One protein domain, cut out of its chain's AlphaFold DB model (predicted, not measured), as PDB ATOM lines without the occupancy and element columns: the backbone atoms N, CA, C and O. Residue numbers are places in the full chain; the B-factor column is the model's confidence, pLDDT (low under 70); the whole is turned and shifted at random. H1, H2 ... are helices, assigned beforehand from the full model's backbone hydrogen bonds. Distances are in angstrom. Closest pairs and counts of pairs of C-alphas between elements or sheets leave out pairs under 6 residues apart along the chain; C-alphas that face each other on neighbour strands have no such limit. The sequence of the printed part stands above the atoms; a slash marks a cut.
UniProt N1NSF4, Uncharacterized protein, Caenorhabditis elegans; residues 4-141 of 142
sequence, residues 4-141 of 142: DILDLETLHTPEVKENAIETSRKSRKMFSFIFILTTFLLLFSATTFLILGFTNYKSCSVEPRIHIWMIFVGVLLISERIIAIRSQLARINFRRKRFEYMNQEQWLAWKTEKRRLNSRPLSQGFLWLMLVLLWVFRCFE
ATOM      1  N   ASP A   4     -30.212 103.523  33.775       50.47
ATOM      2  CA  ASP A   4     -29.153 102.886  32.977       50.47
ATOM      3  C   ASP A   4     -29.452 101.426  32.586       50.47
ATOM      4  O   ASP A   4     -28.847 100.888  31.663       50.47
ATOM      5  N   ILE A   5     -30.395 100.767  33.269       47.59
ATOM      6  CA  ILE A   5     -30.767  99.366  32.989       47.59
ATOM      7  C   ILE A   5     -31.822  99.294  31.870       47.59
ATOM      8  O   ILE A   5     -31.797  98.375  31.053       47.59
ATOM      9  N   LEU A   6     -32.698 100.304  31.778       45.06
ATOM     10  CA  LEU A   6     -33.788 100.356  30.798       45.06
ATOM     11  C   LEU A   6     -33.285 100.666  29.372       45.06
ATOM     12  O   LEU A   6     -33.863 100.193  28.391       45.06
ATOM     13  N   ASP A   7     -32.163 101.384  29.255       51.12
ATOM     14  CA  ASP A   7     -31.467 101.610  27.978       51.12
ATOM     15  C   ASP A   7     -30.744 100.353  27.465       51.12
ATOM     16  O   ASP A   7     -30.542 100.190  26.263       51.12
ATOM     17  N   LEU A   8     -30.358  99.434  28.357       52.94
ATOM     18  CA  LEU A   8     -29.669  98.207  27.962       52.94
ATOM     19  C   LEU A   8     -30.656  97.173  27.411       52.94
ATOM     20  O   LEU A   8     -30.370  96.534  26.402       52.94
ATOM     21  N   GLU A   9     -31.833  97.048  28.022       53.81
ATOM     22  CA  GLU A   9     -32.867  96.081  27.633       53.81
ATOM     23  C   GLU A   9     -33.566  96.462  26.315       53.81
ATOM     24  O   GLU A   9     -33.793  95.610  25.453       53.81
ATOM     25  N   THR A  10     -33.772  97.760  26.074       51.84
ATOM     26  CA  THR A  10     -34.259  98.291  24.785       51.84
ATOM     27  C   THR A  10     -33.213  98.210  23.662       51.84
ATOM     28  O   THR A  10     -33.560  98.183  22.480       51.84
ATOM     29  N   LEU A  11     -31.924  98.057  23.988       51.72
ATOM     30  CA  LEU A  11     -30.870  97.771  23.007       51.72
ATOM     31  C   LEU A  11     -30.891  96.314  22.510       51.72
ATOM     32  O   LEU A  11     -30.212  95.988  21.532       51.72
ATOM     33  N   HIS A  12     -31.632  95.416  23.172       55.75
ATOM     34  CA  HIS A  12     -31.719  94.003  22.802       55.75
ATOM     35  C   HIS A  12     -32.832  93.675  21.802       55.75
ATOM     36  O   HIS A  12     -32.763  92.599  21.200       55.75
ATOM     37  N   THR A  13     -33.775  94.587  21.542       57.88
ATOM     38  CA  THR A  13     -34.791  94.392  20.500       57.88
ATOM     39  C   THR A  13     -34.154  94.314  19.103       57.88
ATOM     40  O   THR A  13     -33.317  95.157  18.759       57.88
ATOM     41  N   PRO A  14     -34.519  93.305  18.285       64.69
ATOM     42  CA  PRO A  14     -33.876  93.041  16.995       64.69
ATOM     43  C   PRO A  14     -33.969  94.230  16.028       64.69
ATOM     44  O   PRO A  14     -32.981  94.531  15.363       64.69
ATOM     45  N   GLU A  15     -35.080  94.975  16.039       66.38
ATOM     46  CA  GLU A  15     -35.259  96.182  15.218       66.38
ATOM     47  C   GLU A  15     -34.288  97.314  15.592       66.38
ATOM     48  O   GLU A  15     -33.709  97.959  14.718       66.38
ATOM     49  N   VAL A  16     -34.039  97.545  16.887       67.56
ATOM     50  CA  VAL A  16     -33.106  98.590  17.350       67.56
ATOM     51  C   VAL A  16     -31.669  98.242  16.948       67.56
ATOM     52  O   VAL A  16     -30.911  99.113  16.513       67.56
ATOM     53  N   LYS A  17     -31.298  96.955  17.012       61.78
ATOM     54  CA  LYS A  17     -29.996  96.470  16.533       61.78
ATOM     55  C   LYS A  17     -29.849  96.631  15.026       61.78
ATOM     56  O   LYS A  17     -28.801  97.093  14.578       61.78
ATOM     57  N   GLU A  18     -30.866  96.275  14.251       70.94
ATOM     58  CA  GLU A  18     -30.832  96.379  12.792       70.94
ATOM     59  C   GLU A  18     -30.708  97.838  12.332       70.94
ATOM     60  O   GLU A  18     -29.791  98.169  11.574       70.94
ATOM     61  N   ASN A  19     -31.501  98.735  12.925       69.50
ATOM     62  CA  ASN A  19     -31.449 100.175  12.669       69.50
ATOM     63  C   ASN A  19     -30.092 100.794  13.055       69.50
ATOM     64  O   ASN A  19     -29.522 101.601  12.310       69.50
ATOM     65  N   ALA A  20     -29.515 100.395  14.194       67.69
ATOM     66  CA  ALA A  20     -28.188 100.848  14.619       67.69
ATOM     67  C   ALA A  20     -27.073 100.326  13.691       67.69
ATOM     68  O   ALA A  20     -26.138 101.058  13.340       67.69
ATOM     69  N   ILE A  21     -27.175  99.071  13.243       71.75
ATOM     70  CA  ILE A  21     -26.236  98.465  12.293       71.75
ATOM     71  C   ILE A  21     -26.313  99.183  10.944       71.75
ATOM     72  O   ILE A  21     -25.262  99.537  10.394       71.75
ATOM     73  N   GLU A  22     -27.511  99.448  10.430       70.69
ATOM     74  CA  GLU A  22     -27.716 100.138   9.159       70.69
ATOM     75  C   GLU A  22     -27.206 101.583   9.209       70.69
ATOM     76  O   GLU A  22     -26.430 101.998   8.341       70.69
ATOM     77  N   THR A  23     -27.505 102.309  10.288       72.81
ATOM     78  CA  THR A  23     -26.995 103.669  10.528       72.81
ATOM     79  C   THR A  23     -25.463 103.684  10.591       72.81
ATOM     80  O   THR A  23     -24.812 104.496   9.923       72.81
ATOM     81  N   SER A  24     -24.843 102.724  11.293       67.81
ATOM     82  CA  SER A  24     -23.377 102.586  11.347       67.81
ATOM     83  C   SER A  24     -22.757 102.238   9.985       67.81
ATOM     84  O   SER A  24     -21.609 102.597   9.694       67.81
ATOM     85  N   ARG A  25     -23.489 101.503   9.138       70.94
ATOM     86  CA  ARG A  25     -23.059 101.100   7.794       70.94
ATOM     87  C   ARG A  25     -23.163 102.282   6.831       70.94
ATOM     88  O   ARG A  25     -22.211 102.529   6.093       70.94
ATOM     89  N   LYS A  26     -24.259 103.043   6.882       72.94
ATOM     90  CA  LYS A  26     -24.474 104.275   6.107       72.94
ATOM     91  C   LYS A  26     -23.435 105.339   6.463       72.94
ATOM     92  O   LYS A  26     -22.771 105.855   5.568       72.94
ATOM     93  N   SER A  27     -23.204 105.571   7.758       68.44
ATOM     94  CA  SER A  27     -22.166 106.487   8.252       68.44
ATOM     95  C   SER A  27     -20.764 106.083   7.776       68.44
ATOM     96  O   SER A  27     -20.021 106.915   7.258       68.44
ATOM     97  N   ARG A  28     -20.417 104.786   7.825       72.56
ATOM     98  CA  ARG A  28     -19.142 104.283   7.279       72.56
ATOM     99  C   ARG A  28     -18.999 104.507   5.774       72.56
ATOM    100  O   ARG A  28     -17.925 104.916   5.338       72.56
ATOM    101  N   LYS A  29     -20.048 104.242   4.987       73.88
ATOM    102  CA  LYS A  29     -20.040 104.470   3.531       73.88
ATOM    103  C   LYS A  29     -19.856 105.952   3.203       73.88
ATOM    104  O   LYS A  29     -19.011 106.288   2.379       73.88
ATOM    105  N   MET A  30     -20.581 106.829   3.895       71.31
ATOM    106  CA  MET A  30     -20.473 108.279   3.733       71.31
ATOM    107  C   MET A  30     -19.080 108.794   4.122       71.31
ATOM    108  O   MET A  30     -18.466 109.533   3.358       71.31
ATOM    109  N   PHE A  31     -18.531 108.343   5.255       72.75
ATOM    110  CA  PHE A  31     -17.168 108.686   5.672       72.75
ATOM    111  C   PHE A  31     -16.119 108.217   4.653       72.75
ATOM    112  O   PHE A  31     -15.177 108.946   4.351       72.75
ATOM    113  N   SER A  32     -16.300 107.022   4.082       76.94
ATOM    114  CA  SER A  32     -15.428 106.499   3.028       76.94
ATOM    115  C   SER A  32     -15.500 107.341   1.754       76.94
ATOM    116  O   SER A  32     -14.463 107.638   1.172       76.94
ATOM    117  N   PHE A  33     -16.700 107.747   1.329       78.94
ATOM    118  CA  PHE A  33     -16.880 108.585   0.145       78.94
ATOM    119  C   PHE A  33     -16.227 109.960   0.316       78.94
ATOM    120  O   PHE A  33     -15.450 110.376  -0.539       78.94
ATOM    121  N   ILE A  34     -16.470 110.625   1.452       78.56
ATOM    122  CA  ILE A  34     -15.855 111.919   1.772       78.56
ATOM    123  C   ILE A  34     -14.331 111.788   1.765       78.56
ATOM    124  O   ILE A  34     -13.650 112.585   1.131       78.56
ATOM    125  N   PHE A  35     -13.785 110.749   2.403       77.69
ATOM    126  CA  PHE A  35     -12.343 110.526   2.425       77.69
ATOM    127  C   PHE A  35     -11.746 110.351   1.021       77.69
ATOM    128  O   PHE A  35     -10.694 110.927   0.731       77.69
ATOM    129  N   ILE A  36     -12.415 109.598   0.142       81.56
ATOM    130  CA  ILE A  36     -11.986 109.408  -1.251       81.56
ATOM    131  C   ILE A  36     -12.025 110.741  -2.006       81.56
ATOM    132  O   ILE A  36     -11.025 111.120  -2.612       81.56
ATOM    133  N   LEU A  37     -13.136 111.478  -1.917       83.75
ATOM    134  CA  LEU A  37     -13.315 112.762  -2.596       83.75
ATOM    135  C   LEU A  37     -12.266 113.787  -2.149       83.75
ATOM    136  O   LEU A  37     -11.592 114.397  -2.976       83.75
ATOM    137  N   THR A  38     -12.077 113.941  -0.837       79.19
ATOM    138  CA  THR A  38     -11.071 114.840  -0.263       79.19
ATOM    139  C   THR A  38      -9.662 114.444  -0.703       79.19
ATOM    140  O   THR A  38      -8.867 115.307  -1.062       79.19
ATOM    141  N   THR A  39      -9.346 113.146  -0.728       81.25
ATOM    142  CA  THR A  39      -8.037 112.663  -1.197       81.25
ATOM    143  C   THR A  39      -7.813 112.986  -2.671       81.25
ATOM    144  O   THR A  39      -6.735 113.455  -3.027       81.25
ATOM    145  N   PHE A  40      -8.828 112.792  -3.516       85.19
ATOM    146  CA  PHE A  40      -8.757 113.103  -4.942       85.19
ATOM    147  C   PHE A  40      -8.510 114.595  -5.193       85.19
ATOM    148  O   PHE A  40      -7.585 114.946  -5.919       85.19
ATOM    149  N   LEU A  41      -9.274 115.471  -4.534       84.44
ATOM    150  CA  LEU A  41      -9.116 116.925  -4.660       84.44
ATOM    151  C   LEU A  41      -7.719 117.400  -4.243       84.44
ATOM    152  O   LEU A  41      -7.139 118.266  -4.891       84.44
ATOM    153  N   LEU A  42      -7.163 116.814  -3.182       84.69
ATOM    154  CA  LEU A  42      -5.836 117.172  -2.677       84.69
ATOM    155  C   LEU A  42      -4.699 116.646  -3.548       84.69
ATOM    156  O   LEU A  42      -3.685 117.320  -3.700       84.69
ATOM    157  N   LEU A  43      -4.855 115.462  -4.139       85.31
ATOM    158  CA  LEU A  43      -3.901 114.968  -5.128       85.31
ATOM    159  C   LEU A  43      -3.957 115.796  -6.410       85.31
ATOM    160  O   LEU A  43      -2.907 116.110  -6.966       85.31
ATOM    161  N   PHE A  44      -5.154 116.187  -6.848       86.12
ATOM    162  CA  PHE A  44      -5.324 117.066  -7.999       86.12
ATOM    163  C   PHE A  44      -4.617 118.405  -7.769       86.12
ATOM    164  O   PHE A  44      -3.759 118.774  -8.565       86.12
ATOM    165  N   SER A  45      -4.879 119.077  -6.642       83.75
ATOM    166  CA  SER A  45      -4.233 120.357  -6.330       83.75
ATOM    167  C   SER A  45      -2.714 120.236  -6.196       83.75
ATOM    168  O   SER A  45      -1.987 121.049  -6.763       83.75
ATOM    169  N   ALA A  46      -2.215 119.198  -5.517       86.56
ATOM    170  CA  ALA A  46      -0.780 118.954  -5.401       86.56
ATOM    171  C   ALA A  46      -0.125 118.732  -6.771       86.56
ATOM    172  O   ALA A  46       0.932 119.294  -7.050       86.56
ATOM    173  N   THR A  47      -0.779 117.970  -7.648       86.25
ATOM    174  CA  THR A  47      -0.303 117.729  -9.015       86.25
ATOM    175  C   THR A  47      -0.287 119.024  -9.822       86.25
ATOM    176  O   THR A  47       0.696 119.300 -10.500       86.25
ATOM    177  N   THR A  48      -1.317 119.867  -9.707       86.12
ATOM    178  CA  THR A  48      -1.345 121.184 -10.355       86.12
ATOM    179  C   THR A  48      -0.197 122.073  -9.879       86.12
ATOM    180  O   THR A  48       0.472 122.676 -10.712       86.12
ATOM    181  N   PHE A  49       0.085 122.123  -8.572       82.62
ATOM    182  CA  PHE A  49       1.214 122.894  -8.043       82.62
ATOM    183  C   PHE A  49       2.565 122.375  -8.530       82.62
ATOM    184  O   PHE A  49       3.421 123.178  -8.897       82.62
ATOM    185  N   LEU A  50       2.749 121.052  -8.589       85.56
ATOM    186  CA  LEU A  50       3.961 120.461  -9.150       85.56
ATOM    187  C   LEU A  50       4.107 120.805 -10.633       85.56
ATOM    188  O   LEU A  50       5.166 121.273 -11.032       85.56
ATOM    189  N   ILE A  51       3.056 120.628 -11.439       83.94
ATOM    190  CA  ILE A  51       3.095 120.947 -12.870       83.94
ATOM    191  C   ILE A  51       3.416 122.428 -13.063       83.94
ATOM    192  O   ILE A  51       4.340 122.734 -13.805       83.94
ATOM    193  N   LEU A  52       2.728 123.342 -12.376       81.06
ATOM    194  CA  LEU A  52       2.978 124.783 -12.493       81.06
ATOM    195  C   LEU A  52       4.397 125.165 -12.058       81.06
ATOM    196  O   LEU A  52       5.053 125.950 -12.738       81.06
ATOM    197  N   GLY A  53       4.888 124.579 -10.963       76.38
ATOM    198  CA  GLY A  53       6.238 124.825 -10.468       76.38
ATOM    199  C   GLY A  53       7.333 124.266 -11.383       76.38
ATOM    200  O   GLY A  53       8.342 124.932 -11.589       76.38
ATOM    201  N   PHE A  54       7.132 123.083 -11.977       76.94
ATOM    202  CA  PHE A  54       8.095 122.461 -12.897       76.94
ATOM    203  C   PHE A  54       8.056 123.048 -14.306       76.94
ATOM    204  O   PHE A  54       9.091 123.130 -14.962       76.94
ATOM    205  N   THR A  55       6.879 123.433 -14.799       73.56
ATOM    206  CA  THR A  55       6.729 123.875 -16.194       73.56
ATOM    207  C   THR A  55       7.127 125.330 -16.428       73.56
ATOM    208  O   THR A  55       7.032 125.771 -17.569       73.56
ATOM    209  N   ASN A  56       7.598 126.073 -15.410       62.16
ATOM    210  CA  ASN A  56       7.863 127.521 -15.507       62.16
ATOM    211  C   ASN A  56       6.749 128.222 -16.305       62.16
ATOM    212  O   ASN A  56       7.012 128.941 -17.274       62.16
ATOM    213  N   TYR A  57       5.488 127.883 -15.994       52.97
ATOM    214  CA  TYR A  57       4.360 128.249 -16.842       52.97
ATOM    215  C   TYR A  57       4.221 129.773 -16.848       52.97
ATOM    216  O   TYR A  57       3.752 130.381 -15.888       52.97
ATOM    217  N   LYS A  58       4.635 130.339 -17.984       46.94
ATOM    218  CA  LYS A  58       5.041 131.722 -18.243       46.94
ATOM    219  C   LYS A  58       6.463 132.034 -17.778       46.94
ATOM    220  O   LYS A  58       6.721 132.245 -16.599       46.94
ATOM    221  N   SER A  59       7.312 132.305 -18.768       50.25
ATOM    222  CA  SER A  59       8.473 133.207 -18.732       50.25
ATOM    223  C   SER A  59       8.119 134.642 -18.286       50.25
ATOM    224  O   SER A  59       8.660 135.617 -18.801       50.25
ATOM    225  N   CYS A  60       7.158 134.814 -17.378       54.97
ATOM    226  CA  CYS A  60       6.982 136.058 -16.661       54.97
ATOM    227  C   CYS A  60       8.116 136.158 -15.642       54.97
ATOM    228  O   CYS A  60       8.507 135.160 -15.042       54.97
ATOM    229  N   SER A  61       8.597 137.381 -15.425       54.16
ATOM    230  CA  SER A  61       9.535 137.794 -14.372       54.16
ATOM    231  C   SER A  61       8.954 137.601 -12.954       54.16
ATOM    232  O   SER A  61       9.041 138.476 -12.098       54.16
ATOM    233  N   VAL A  62       8.272 136.488 -12.710       56.22
ATOM    234  CA  VAL A  62       7.809 136.060 -11.401       56.22
ATOM    235  C   VAL A  62       9.000 135.367 -10.766       56.22
ATOM    236  O   VAL A  62       9.534 134.410 -11.324       56.22
ATOM    237  N   GLU A  63       9.450 135.904  -9.637       62.72
ATOM    238  CA  GLU A  63      10.657 135.476  -8.941       62.72
ATOM    239  C   GLU A  63      10.803 133.943  -8.915       62.72
ATOM    240  O   GLU A  63       9.852 133.234  -8.556       62.72
ATOM    241  N   PRO A  64      11.993 133.403  -9.232       65.12
ATOM    242  CA  PRO A  64      12.230 131.956  -9.296       65.12
ATOM    243  C   PRO A  64      11.880 131.234  -7.982       65.12
ATOM    244  O   PRO A  64      11.566 130.044  -7.983       65.12
ATOM    245  N   ARG A  65      11.842 131.963  -6.860       69.56
ATOM    246  CA  ARG A  65      11.412 131.452  -5.552       69.56
ATOM    247  C   ARG A  65       9.971 130.940  -5.537       69.56
ATOM    248  O   ARG A  65       9.689 129.985  -4.820       69.56
ATOM    249  N   ILE A  66       9.062 131.520  -6.324       72.31
ATOM    250  CA  ILE A  66       7.640 131.132  -6.324       72.31
ATOM    251  C   ILE A  66       7.457 129.723  -6.897       72.31
ATOM    252  O   ILE A  66       6.677 128.935  -6.362       72.31
ATOM    253  N   HIS A  67       8.231 129.375  -7.922       71.06
ATOM    254  CA  HIS A  67       8.208 128.053  -8.546       71.06
ATOM    255  C   HIS A  67       8.736 126.979  -7.591       71.06
ATOM    256  O   HIS A  67       8.087 125.954  -7.381       71.06
ATOM    257  N   ILE A  68       9.863 127.259  -6.930       78.19
ATOM    258  CA  ILE A  68      10.442 126.385  -5.900       78.19
ATOM    259  C   ILE A  68       9.439 126.166  -4.760       78.19
ATOM    260  O   ILE A  68       9.260 125.041  -4.291       78.19
ATOM    261  N   TRP A  69       8.733 127.221  -4.349       77.88
ATOM    262  CA  TRP A  69       7.729 127.136  -3.292       77.88
ATOM    263  C   TRP A  69       6.517 126.290  -3.696       77.88
ATOM    264  O   TRP A  69       6.077 125.439  -2.923       77.88
ATOM    265  N   MET A  70       6.011 126.458  -4.922       79.50
ATOM    266  CA  MET A  70       4.933 125.621  -5.465       79.50
ATOM    267  C   MET A  70       5.323 124.139  -5.493       79.50
ATOM    268  O   MET A  70       4.522 123.290  -5.095       79.50
ATOM    269  N   ILE A  71       6.563 123.827  -5.884       82.00
ATOM    270  CA  ILE A  71       7.081 122.454  -5.850       82.00
ATOM    271  C   ILE A  71       7.099 121.929  -4.410       82.00
ATOM    272  O   ILE A  71       6.589 120.840  -4.144       82.00
ATOM    273  N   PHE A  72       7.632 122.710  -3.465       83.25
ATOM    274  CA  PHE A  72       7.736 122.301  -2.063       83.25
ATOM    275  C   PHE A  72       6.365 122.026  -1.434       83.25
ATOM    276  O   PHE A  72       6.159 120.982  -0.811       83.25
ATOM    277  N   VAL A  73       5.390 122.910  -1.658       83.00
ATOM    278  CA  VAL A  73       4.012 122.724  -1.182       83.00
ATOM    279  C   VAL A  73       3.361 121.500  -1.821       83.00
ATOM    280  O   VAL A  73       2.722 120.719  -1.114       83.00
ATOM    281  N   GLY A  74       3.566 121.272  -3.121       83.69
ATOM    282  CA  GLY A  74       3.095 120.065  -3.802       83.69
ATOM    283  C   GLY A  74       3.624 118.779  -3.153       83.69
ATOM    284  O   GLY A  74       2.850 117.869  -2.848       83.69
ATOM    285  N   VAL A  75       4.926 118.722  -2.856       85.75
ATOM    286  CA  VAL A  75       5.560 117.570  -2.186       85.75
ATOM    287  C   VAL A  75       5.035 117.373  -0.760       85.75
ATOM    288  O   VAL A  75       4.768 116.236  -0.350       85.75
ATOM    289  N   LEU A  76       4.845 118.456  -0.002       84.75
ATOM    290  CA  LEU A  76       4.297 118.390   1.356       84.75
ATOM    291  C   LEU A  76       2.861 117.855   1.367       84.75
ATOM    292  O   LEU A  76       2.542 116.984   2.180       84.75
ATOM    293  N   LEU A  77       2.016 118.318   0.441       83.12
ATOM    294  CA  LEU A  77       0.635 117.848   0.309       83.12
ATOM    295  C   LEU A  77       0.577 116.353  -0.024       83.12
ATOM    296  O   LEU A  77      -0.191 115.615   0.597       83.12
ATOM    297  N   ILE A  78       1.419 115.871  -0.944       85.25
ATOM    298  CA  ILE A  78       1.507 114.436  -1.264       85.25
ATOM    299  C   ILE A  78       1.951 113.636  -0.036       85.25
ATOM    300  O   ILE A  78       1.344 112.613   0.296       85.25
ATOM    301  N   SER A  79       2.966 114.122   0.678       85.00
ATOM    302  CA  SER A  79       3.485 113.476   1.887       85.00
ATOM    303  C   SER A  79       2.418 113.369   2.983       85.00
ATOM    304  O   SER A  79       2.257 112.303   3.584       85.00
ATOM    305  N   GLU A  80       1.620 114.422   3.195       82.25
ATOM    306  CA  GLU A  80       0.474 114.410   4.115       82.25
ATOM    307  C   GLU A  80      -0.520 113.301   3.753       82.25
ATOM    308  O   GLU A  80      -0.934 112.518   4.618       82.25
ATOM    309  N   ARG A  81      -0.876 113.194   2.464       82.56
ATOM    310  CA  ARG A  81      -1.831 112.186   1.990       82.56
ATOM    311  C   ARG A  81      -1.297 110.770   2.172       82.56
ATOM    312  O   ARG A  81      -2.049 109.915   2.638       82.56
ATOM    313  N   ILE A  82      -0.016 110.519   1.899       83.81
ATOM    314  CA  ILE A  82       0.605 109.201   2.116       83.81
ATOM    315  C   ILE A  82       0.482 108.783   3.586       83.81
ATOM    316  O   ILE A  82       0.097 107.648   3.882       83.81
ATOM    317  N   ILE A  83       0.761 109.694   4.523       84.31
ATOM    318  CA  ILE A  83       0.685 109.384   5.954       84.31
ATOM    319  C   ILE A  83      -0.767 109.141   6.390       84.31
ATOM    320  O   ILE A  83      -1.043 108.183   7.122       84.31
ATOM    321  N   ALA A  84      -1.711 109.950   5.901       80.44
ATOM    322  CA  ALA A  84      -3.134 109.768   6.173       80.44
ATOM    323  C   ALA A  84      -3.654 108.411   5.662       80.44
ATOM    324  O   ALA A  84      -4.346 107.699   6.397       80.44
ATOM    325  N   ILE A  85      -3.274 108.014   4.442       82.56
ATOM    326  CA  ILE A  85      -3.636 106.717   3.851       82.56
ATOM    327  C   ILE A  85      -3.035 105.566   4.662       82.56
ATOM    328  O   ILE A  85      -3.752 104.623   4.992       82.56
ATOM    329  N   ARG A  86      -1.754 105.642   5.047       83.31
ATOM    330  CA  ARG A  86      -1.110 104.609   5.881       83.31
ATOM    331  C   ARG A  86      -1.823 104.425   7.221       83.31
ATOM    332  O   ARG A  86      -2.067 103.291   7.629       83.31
ATOM    333  N   SER A  87      -2.210 105.519   7.878       80.56
ATOM    334  CA  SER A  87      -2.976 105.476   9.130       80.56
ATOM    335  C   SER A  87      -4.353 104.818   8.946       80.56
ATOM    336  O   SER A  87      -4.756 103.958   9.734       80.56
ATOM    337  N   GLN A  88      -5.058 105.150   7.860       78.12
ATOM    338  CA  GLN A  88      -6.328 104.511   7.499       78.12
ATOM    339  C   GLN A  88      -6.162 103.008   7.237       78.12
ATOM    340  O   GLN A  88      -6.928 102.206   7.778       78.12
ATOM    341  N   LEU A  89      -5.138 102.615   6.475       81.81
ATOM    342  CA  LEU A  89      -4.818 101.213   6.198       81.81
ATOM    343  C   LEU A  89      -4.533 100.437   7.486       81.81
ATOM    344  O   LEU A  89      -5.075  99.350   7.678       81.81
ATOM    345  N   ALA A  90      -3.752 101.017   8.401       80.38
ATOM    346  CA  ALA A  90      -3.472 100.417   9.701       80.38
ATOM    347  C   ALA A  90      -4.763 100.193  10.510       80.38
ATOM    348  O   ALA A  90      -4.970  99.108  11.052       80.38
ATOM    349  N   ARG A  91      -5.690 101.163  10.519       77.56
ATOM    350  CA  ARG A  91      -7.010 101.025  11.168       77.56
ATOM    351  C   ARG A  91      -7.892  99.960  10.512       77.56
ATOM    352  O   ARG A  91      -8.637  99.271  11.211       77.56
ATOM    353  N   ILE A  92      -7.858  99.833   9.186       77.56
ATOM    354  CA  ILE A  92      -8.611  98.802   8.452       77.56
ATOM    355  C   ILE A  92      -8.044  97.416   8.767       77.56
ATOM    356  O   ILE A  92      -8.806  96.533   9.157       77.56
ATOM    357  N   ASN A  93      -6.723  97.243   8.686       78.44
ATOM    358  CA  ASN A  93      -6.053  95.986   9.022       78.44
ATOM    359  C   ASN A  93      -6.278  95.593  10.486       78.44
ATOM    360  O   ASN A  93      -6.547  94.428  10.771       78.44
ATOM    361  N   PHE A  94      -6.249  96.558  11.407       77.38
ATOM    362  CA  PHE A  94      -6.546  96.319  12.818       77.38
ATOM    363  C   PHE A  94      -7.987  95.846  13.042       77.38
ATOM    364  O   PHE A  94      -8.210  94.920  13.813       77.38
ATOM    365  N   ARG A  95      -8.968  96.432  12.339       72.12
ATOM    366  CA  ARG A  95     -10.377  95.996  12.405       72.12
ATOM    367  C   ARG A  95     -10.636  94.658  11.715       72.12
ATOM    368  O   ARG A  95     -11.586  93.978  12.082       72.12
ATOM    369  N   ARG A  96      -9.835  94.304  10.706       71.31
ATOM    370  CA  ARG A  96      -9.943  93.027   9.986       71.31
ATOM    371  C   ARG A  96      -9.396  91.854  10.804       71.31
ATOM    372  O   ARG A  96      -9.860  90.737  10.603       71.31
ATOM    373  N   LYS A  97      -8.453  92.082  11.729       71.75
ATOM    374  CA  LYS A  97      -8.007  91.041  12.667       71.75
ATOM    375  C   LYS A  97      -9.193  90.607  13.538       71.75
ATOM    376  O   LYS A  97      -9.682  91.380  14.358       71.75
ATOM    377  N   ARG A  98      -9.679  89.384  13.310       58.00
ATOM    378  CA  ARG A  98     -10.724  88.739  14.113       58.00
ATOM    379  C   ARG A  98     -10.056  88.173  15.363       58.00
ATOM    380  O   ARG A  98      -9.098  87.417  15.248       58.00
ATOM    381  N   PHE A  99     -10.519  88.582  16.538       60.53
ATOM    382  CA  PHE A  99      -9.985  88.100  17.811       60.53
ATOM    383  C   PHE A  99     -10.820  86.914  18.278       60.53
ATOM    384  O   PHE A  99     -11.774  87.076  19.031       60.53
ATOM    385  N   GLU A 100     -10.487  85.730  17.779       55.19
ATOM    386  CA  GLU A 100     -10.929  84.476  18.383       55.19
ATOM    387  C   GLU A 100      -9.977  84.199  19.555       55.19
ATOM    388  O   GLU A 100      -8.809  83.899  19.344       55.19
ATOM    389  N   TYR A 101     -10.475  84.415  20.780       57.09
ATOM    390  CA  TYR A 101      -9.796  84.202  22.069       57.09
ATOM    391  C   TYR A 101      -8.460  84.950  22.270       57.09
ATOM    392  O   TYR A 101      -7.387  84.460  21.939       57.09
ATOM    393  N   MET A 102      -8.519  86.134  22.899       65.94
ATOM    394  CA  MET A 102      -7.327  86.819  23.425       65.94
ATOM    395  C   MET A 102      -7.130  86.529  24.912       65.94
ATOM    396  O   MET A 102      -8.043  86.745  25.708       65.94
ATOM    397  N   ASN A 103      -5.908  86.157  25.294       77.94
ATOM    398  CA  ASN A 103      -5.476  86.177  26.693       77.94
ATOM    399  C   ASN A 103      -5.420  87.620  27.235       77.94
ATOM    400  O   ASN A 103      -5.331  88.587  26.475       77.94
ATOM    401  N   GLN A 104      -5.425  87.781  28.562       79.62
ATOM    402  CA  GLN A 104      -5.464  89.091  29.231       79.62
ATOM    403  C   GLN A 104      -4.320  90.034  28.805       79.62
ATOM    404  O   GLN A 104      -4.542  91.227  28.591       79.62
ATOM    405  N   GLU A 105      -3.114  89.504  28.594       81.19
ATOM    406  CA  GLU A 105      -1.968  90.272  28.085       81.19
ATOM    407  C   GLU A 105      -2.165  90.737  26.636       81.19
ATOM    408  O   GLU A 105      -1.880  91.888  26.296       81.19
ATOM    409  N   GLN A 106      -2.729  89.876  25.786       79.56
ATOM    410  CA  GLN A 106      -3.046  90.213  24.398       79.56
ATOM    411  C   GLN A 106      -4.144  91.280  24.336       79.56
ATOM    412  O   GLN A 106      -4.074  92.187  23.507       79.56
ATOM    413  N   TRP A 107      -5.108  91.239  25.260       77.75
ATOM    414  CA  TRP A 107      -6.137  92.268  25.392       77.75
ATOM    415  C   TRP A 107      -5.557  93.626  25.818       77.75
ATOM    416  O   TRP A 107      -5.939  94.665  25.273       77.75
ATOM    417  N   LEU A 108      -4.598  93.638  26.750       82.81
ATOM    418  CA  LEU A 108      -3.869  94.844  27.157       82.81
ATOM    419  C   LEU A 108      -3.056  95.432  25.997       82.81
ATOM    420  O   LEU A 108      -3.178  96.626  25.710       82.81
ATOM    421  N   ALA A 109      -2.296  94.600  25.282       81.44
ATOM    422  CA  ALA A 109      -1.553  95.010  24.091       81.44
ATOM    423  C   ALA A 109      -2.494  95.567  23.008       81.44
ATOM    424  O   ALA A 109      -2.249  96.634  22.439       81.44
ATOM    425  N   TRP A 110      -3.630  94.905  22.791       78.38
ATOM    426  CA  TRP A 110      -4.667  95.354  21.871       78.38
ATOM    427  C   TRP A 110      -5.263  96.705  22.267       78.38
ATOM    428  O   TRP A 110      -5.434  97.580  21.416       78.38
ATOM    429  N   LYS A 111      -5.559  96.916  23.555       80.75
ATOM    430  CA  LYS A 111      -6.104  98.180  24.069       80.75
ATOM    431  C   LYS A 111      -5.112  99.328  23.883       80.75
ATOM    432  O   LYS A 111      -5.533 100.442  23.561       80.75
ATOM    433  N   THR A 112      -3.821  99.065  24.061       82.75
ATOM    434  CA  THR A 112      -2.740 100.035  23.841       82.75
ATOM    435  C   THR A 112      -2.603 100.388  22.361       82.75
ATOM    436  O   THR A 112      -2.631 101.570  22.014       82.75
ATOM    437  N   GLU A 113      -2.571  99.391  21.474       77.44
ATOM    438  CA  GLU A 113      -2.478  99.611  20.025       77.44
ATOM    439  C   GLU A 113      -3.737 100.299  19.472       77.44
ATOM    440  O   GLU A 113      -3.649 101.226  18.667       77.44
ATOM    441  N   LYS A 114      -4.928  99.950  19.979       79.06
ATOM    442  CA  LYS A 114      -6.177 100.661  19.675       79.06
ATOM    443  C   LYS A 114      -6.089 102.134  20.064       79.06
ATOM    444  O   LYS A 114      -6.521 102.989  19.293       79.06
ATOM    445  N   ARG A 115      -5.544 102.443  21.247       77.25
ATOM    446  CA  ARG A 115      -5.348 103.829  21.700       77.25
ATOM    447  C   ARG A 115      -4.398 104.568  20.761       77.25
ATOM    448  O   ARG A 115      -4.751 105.639  20.282       77.25
ATOM    449  N   ARG A 116      -3.264 103.953  20.419       75.75
ATOM    450  CA  ARG A 116      -2.271 104.492  19.480       75.75
ATOM    451  C   ARG A 116      -2.859 104.778  18.095       75.75
ATOM    452  O   ARG A 116      -2.613 105.844  17.544       75.75
ATOM    453  N   LEU A 117      -3.660 103.863  17.548       70.56
ATOM    454  CA  LEU A 117      -4.318 104.031  16.248       70.56
ATOM    455  C   LEU A 117      -5.444 105.074  16.279       70.56
ATOM    456  O   LEU A 117      -5.748 105.675  15.245       70.56
ATOM    457  N   ASN A 118      -6.087 105.273  17.434       68.50
ATOM    458  CA  ASN A 118      -7.144 106.269  17.608       68.50
ATOM    459  C   ASN A 118      -6.588 107.682  17.837       68.50
ATOM    460  O   ASN A 118      -7.240 108.657  17.462       68.50
ATOM    461  N   SER A 119      -5.378 107.800  18.385       66.50
ATOM    462  CA  SER A 119      -4.654 109.067  18.448       66.50
ATOM    463  C   SER A 119      -4.471 109.647  17.041       66.50
ATOM    464  O   SER A 119      -4.166 108.932  16.082       66.50
ATOM    465  N   ARG A 120      -4.703 110.959  16.895       61.88
ATOM    466  CA  ARG A 120      -4.457 111.660  15.627       61.88
ATOM    467  C   ARG A 120      -2.973 111.506  15.266       61.88
ATOM    468  O   ARG A 120      -2.137 111.670  16.155       61.88
ATOM    469  N   PRO A 121      -2.623 111.203  14.003       63.34
ATOM    470  CA  PRO A 121      -1.224 111.158  13.609       63.34
ATOM    471  C   PRO A 121      -0.618 112.553  13.812       63.34
ATOM    472  O   PRO A 121      -1.015 113.508  13.145       63.34
ATOM    473  N   LEU A 122       0.325 112.671  14.754       59.50
ATOM    474  CA  LEU A 122       1.034 113.919  15.091       59.50
ATOM    475  C   LEU A 122       1.642 114.595  13.851       59.50
ATOM    476  O   LEU A 122       1.703 115.819  13.768       59.50
ATOM    477  N   SER A 123       2.006 113.795  12.847       60.97
ATOM    478  CA  SER A 123       2.528 114.247  11.557       60.97
ATOM    479  C   SER A 123       1.578 115.167  10.788       60.97
ATOM    480  O   SER A 123       2.047 116.031  10.059       60.97
ATOM    481  N   GLN A 124       0.258 115.013  10.945       64.12
ATOM    482  CA  GLN A 124      -0.705 115.887  10.276       64.12
ATOM    483  C   GLN A 124      -0.659 117.294  10.882       64.12
ATOM    484  O   GLN A 124      -0.623 118.273  10.148       64.12
ATOM    485  N   GLY A 125      -0.565 117.405  12.211       64.62
ATOM    486  CA  GLY A 125      -0.381 118.699  12.877       64.62
ATOM    487  C   GLY A 125       0.949 119.358  12.511       64.62
ATOM    488  O   GLY A 125       0.989 120.555  12.251       64.62
ATOM    489  N   PHE A 126       2.020 118.570  12.411       66.50
ATOM    490  CA  PHE A 126       3.346 119.072  12.050       66.50
ATOM    491  C   PHE A 126       3.407 119.610  10.611       66.50
ATOM    492  O   PHE A 126       4.020 120.642  10.365       66.50
ATOM    493  N   LEU A 127       2.724 118.956   9.665       68.50
ATOM    494  CA  LEU A 127       2.638 119.412   8.273       68.50
ATOM    495  C   LEU A 127       1.838 120.710   8.130       68.50
ATOM    496  O   LEU A 127       2.253 121.605   7.398       68.50
ATOM    497  N   TRP A 128       0.736 120.845   8.870       73.69
ATOM    498  CA  TRP A 128      -0.012 122.102   8.937       73.69
ATOM    499  C   TRP A 128       0.808 123.221   9.575       73.69
ATOM    500  O   TRP A 128       0.804 124.339   9.074       73.69
ATOM    501  N   LEU A 129       1.562 122.916  10.629       70.69
ATOM    502  CA  LEU A 129       2.450 123.880  11.269       70.69
ATOM    503  C   LEU A 129       3.570 124.330  10.319       70.69
ATOM    504  O   LEU A 129       3.847 125.519  10.238       70.69
ATOM    505  N   MET A 130       4.143 123.419   9.529       71.69
ATOM    506  CA  MET A 130       5.115 123.764   8.485       71.69
ATOM    507  C   MET A 130       4.503 124.634   7.382       71.69
ATOM    508  O   MET A 130       5.119 125.612   6.975       71.69
ATOM    509  N   LEU A 131       3.278 124.339   6.935       70.69
ATOM    510  CA  LEU A 131       2.551 125.175   5.971       70.69
ATOM    511  C   LEU A 131       2.276 126.583   6.512       70.69
ATOM    512  O   LEU A 131       2.452 127.557   5.785       70.69
ATOM    513  N   VAL A 132       1.876 126.690   7.781       76.50
ATOM    514  CA  VAL A 132       1.633 127.971   8.462       76.50
ATOM    515  C   VAL A 132       2.934 128.751   8.620       76.50
ATOM    516  O   VAL A 132       2.967 129.930   8.291       76.50
ATOM    517  N   LEU A 133       4.018 128.105   9.057       73.56
ATOM    518  CA  LEU A 133       5.330 128.741   9.163       73.56
ATOM    519  C   LEU A 133       5.806 129.250   7.802       73.56
ATOM    520  O   LEU A 133       6.193 130.406   7.700       73.56
ATOM    521  N   LEU A 134       5.711 128.440   6.744       69.81
ATOM    522  CA  LEU A 134       6.049 128.861   5.380       69.81
ATOM    523  C   LEU A 134       5.219 130.064   4.913       69.81
ATOM    524  O   LEU A 134       5.733 130.914   4.192       69.81
ATOM    525  N   TRP A 135       3.953 130.143   5.324       71.69
ATOM    526  CA  TRP A 135       3.090 131.294   5.063       71.69
ATOM    527  C   TRP A 135       3.536 132.544   5.829       71.69
ATOM    528  O   TRP A 135       3.644 133.615   5.240       71.69
ATOM    529  N   VAL A 136       3.836 132.407   7.123       70.94
ATOM    530  CA  VAL A 136       4.284 133.513   7.984       70.94
ATOM    531  C   VAL A 136       5.645 134.045   7.539       70.94
ATOM    532  O   VAL A 136       5.800 135.256   7.420       70.94
ATOM    533  N   PHE A 137       6.602 133.166   7.226       66.56
ATOM    534  CA  PHE A 137       7.904 133.565   6.687       66.56
ATOM    535  C   PHE A 137       7.759 134.333   5.371       66.56
ATOM    536  O   PHE A 137       8.445 135.327   5.174       66.56
ATOM    537  N   ARG A 138       6.807 133.950   4.511       62.97
ATOM    538  CA  ARG A 138       6.522 134.700   3.284       62.97
ATOM    539  C   ARG A 138       5.862 136.061   3.548       62.97
ATOM    540  O   ARG A 138       6.137 137.002   2.818       62.97
ATOM    541  N   CYS A 139       4.999 136.178   4.560       55.84
ATOM    542  CA  CYS A 139       4.403 137.463   4.952       55.84
ATOM    543  C   CYS A 139       5.409 138.433   5.590       55.84
ATOM    544  O   CYS A 139       5.163 139.631   5.564       55.84
ATOM    545  N   PHE A 140       6.500 137.928   6.171       52.88
ATOM    546  CA  PHE A 140       7.559 138.743   6.773       52.88
ATOM    547  C   PHE A 140       8.659 139.166   5.784       52.88
ATOM    548  O   PHE A 140       9.460 140.031   6.118       52.88
ATOM    549  N   GLU A 141       8.712 138.561   4.594       48.12
ATOM    550  CA  GLU A 141       9.686 138.862   3.530       48.12
ATOM    551  C   GLU A 141       9.049 139.689   2.383       48.12
ATOM    552  O   GLU A 141       9.418 139.535   1.219       48.12
TER     553      GLU A 141
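This is residues 4 to 141 of the 142 residues of an uncharacterized protein of Caenorhabditis elegans (UniProt N1NSF4). Look for a long helical hairpin: H2, the longest helix, runs out and H3 comes back, and H5 then packs along part of H3, apart from H2. H4 slants off beyond the turn after H3 and leads back towards it, while the first part of H2, residues 14 to 19 and 21 to 34, sticks out with little H1 at its end. The 138 printed residues hold five named helices, H1 to H5 in chain order, and no named strand, in an all-helix class. The whole is extended, a rod of 72 by 35 by 28 A with a radius of gyration of the C-alphas of 22.6 A.

Begin at H2, residues 14 to 54, whose residues 39 to 54 alone touch H3, residues 64 to 96. They form a hairpin at a shallow tilt of 24 degrees, opposite ways; their closest C-alphas, of Gly 53 and His 67, are 4.2 A apart. H3 is the hub. H5, residues 122 to 140, touches it with residues 123 to 131 alone, at a shallow tilt of 15 degrees, opposite ways; the closest C-alphas, of Glu 80 and Gln 124, are 6.4 A apart. H4, residues 104 to 118, makes a second hairpin with H3 but only just touches it, with 3 pairs of C-alphas within 8 A, the closest Arg 91 and Leu 117 at 6.5 A. In H1, residues 6 to 10, and the other four helices every O i to N i+4 pair is within hydrogen-bond range.

Find C-alpha 14 at (-33.876, 93.041, 16.995); from there H2 runs 59.3 A to C-alpha 54. H3 spans 48.8 A, and H5 27.0 A, ending at C-alpha 140 at (7.559, 138.743, 6.773).

The C-alphas of Ile 5 and Ser 59, the two farthest apart, are 73.2 A apart. The printed part has no cut and no long link. Confidence is low, with pLDDT under 70, for instance at residues 4 to 17, 56 to 65 and 118 to 127.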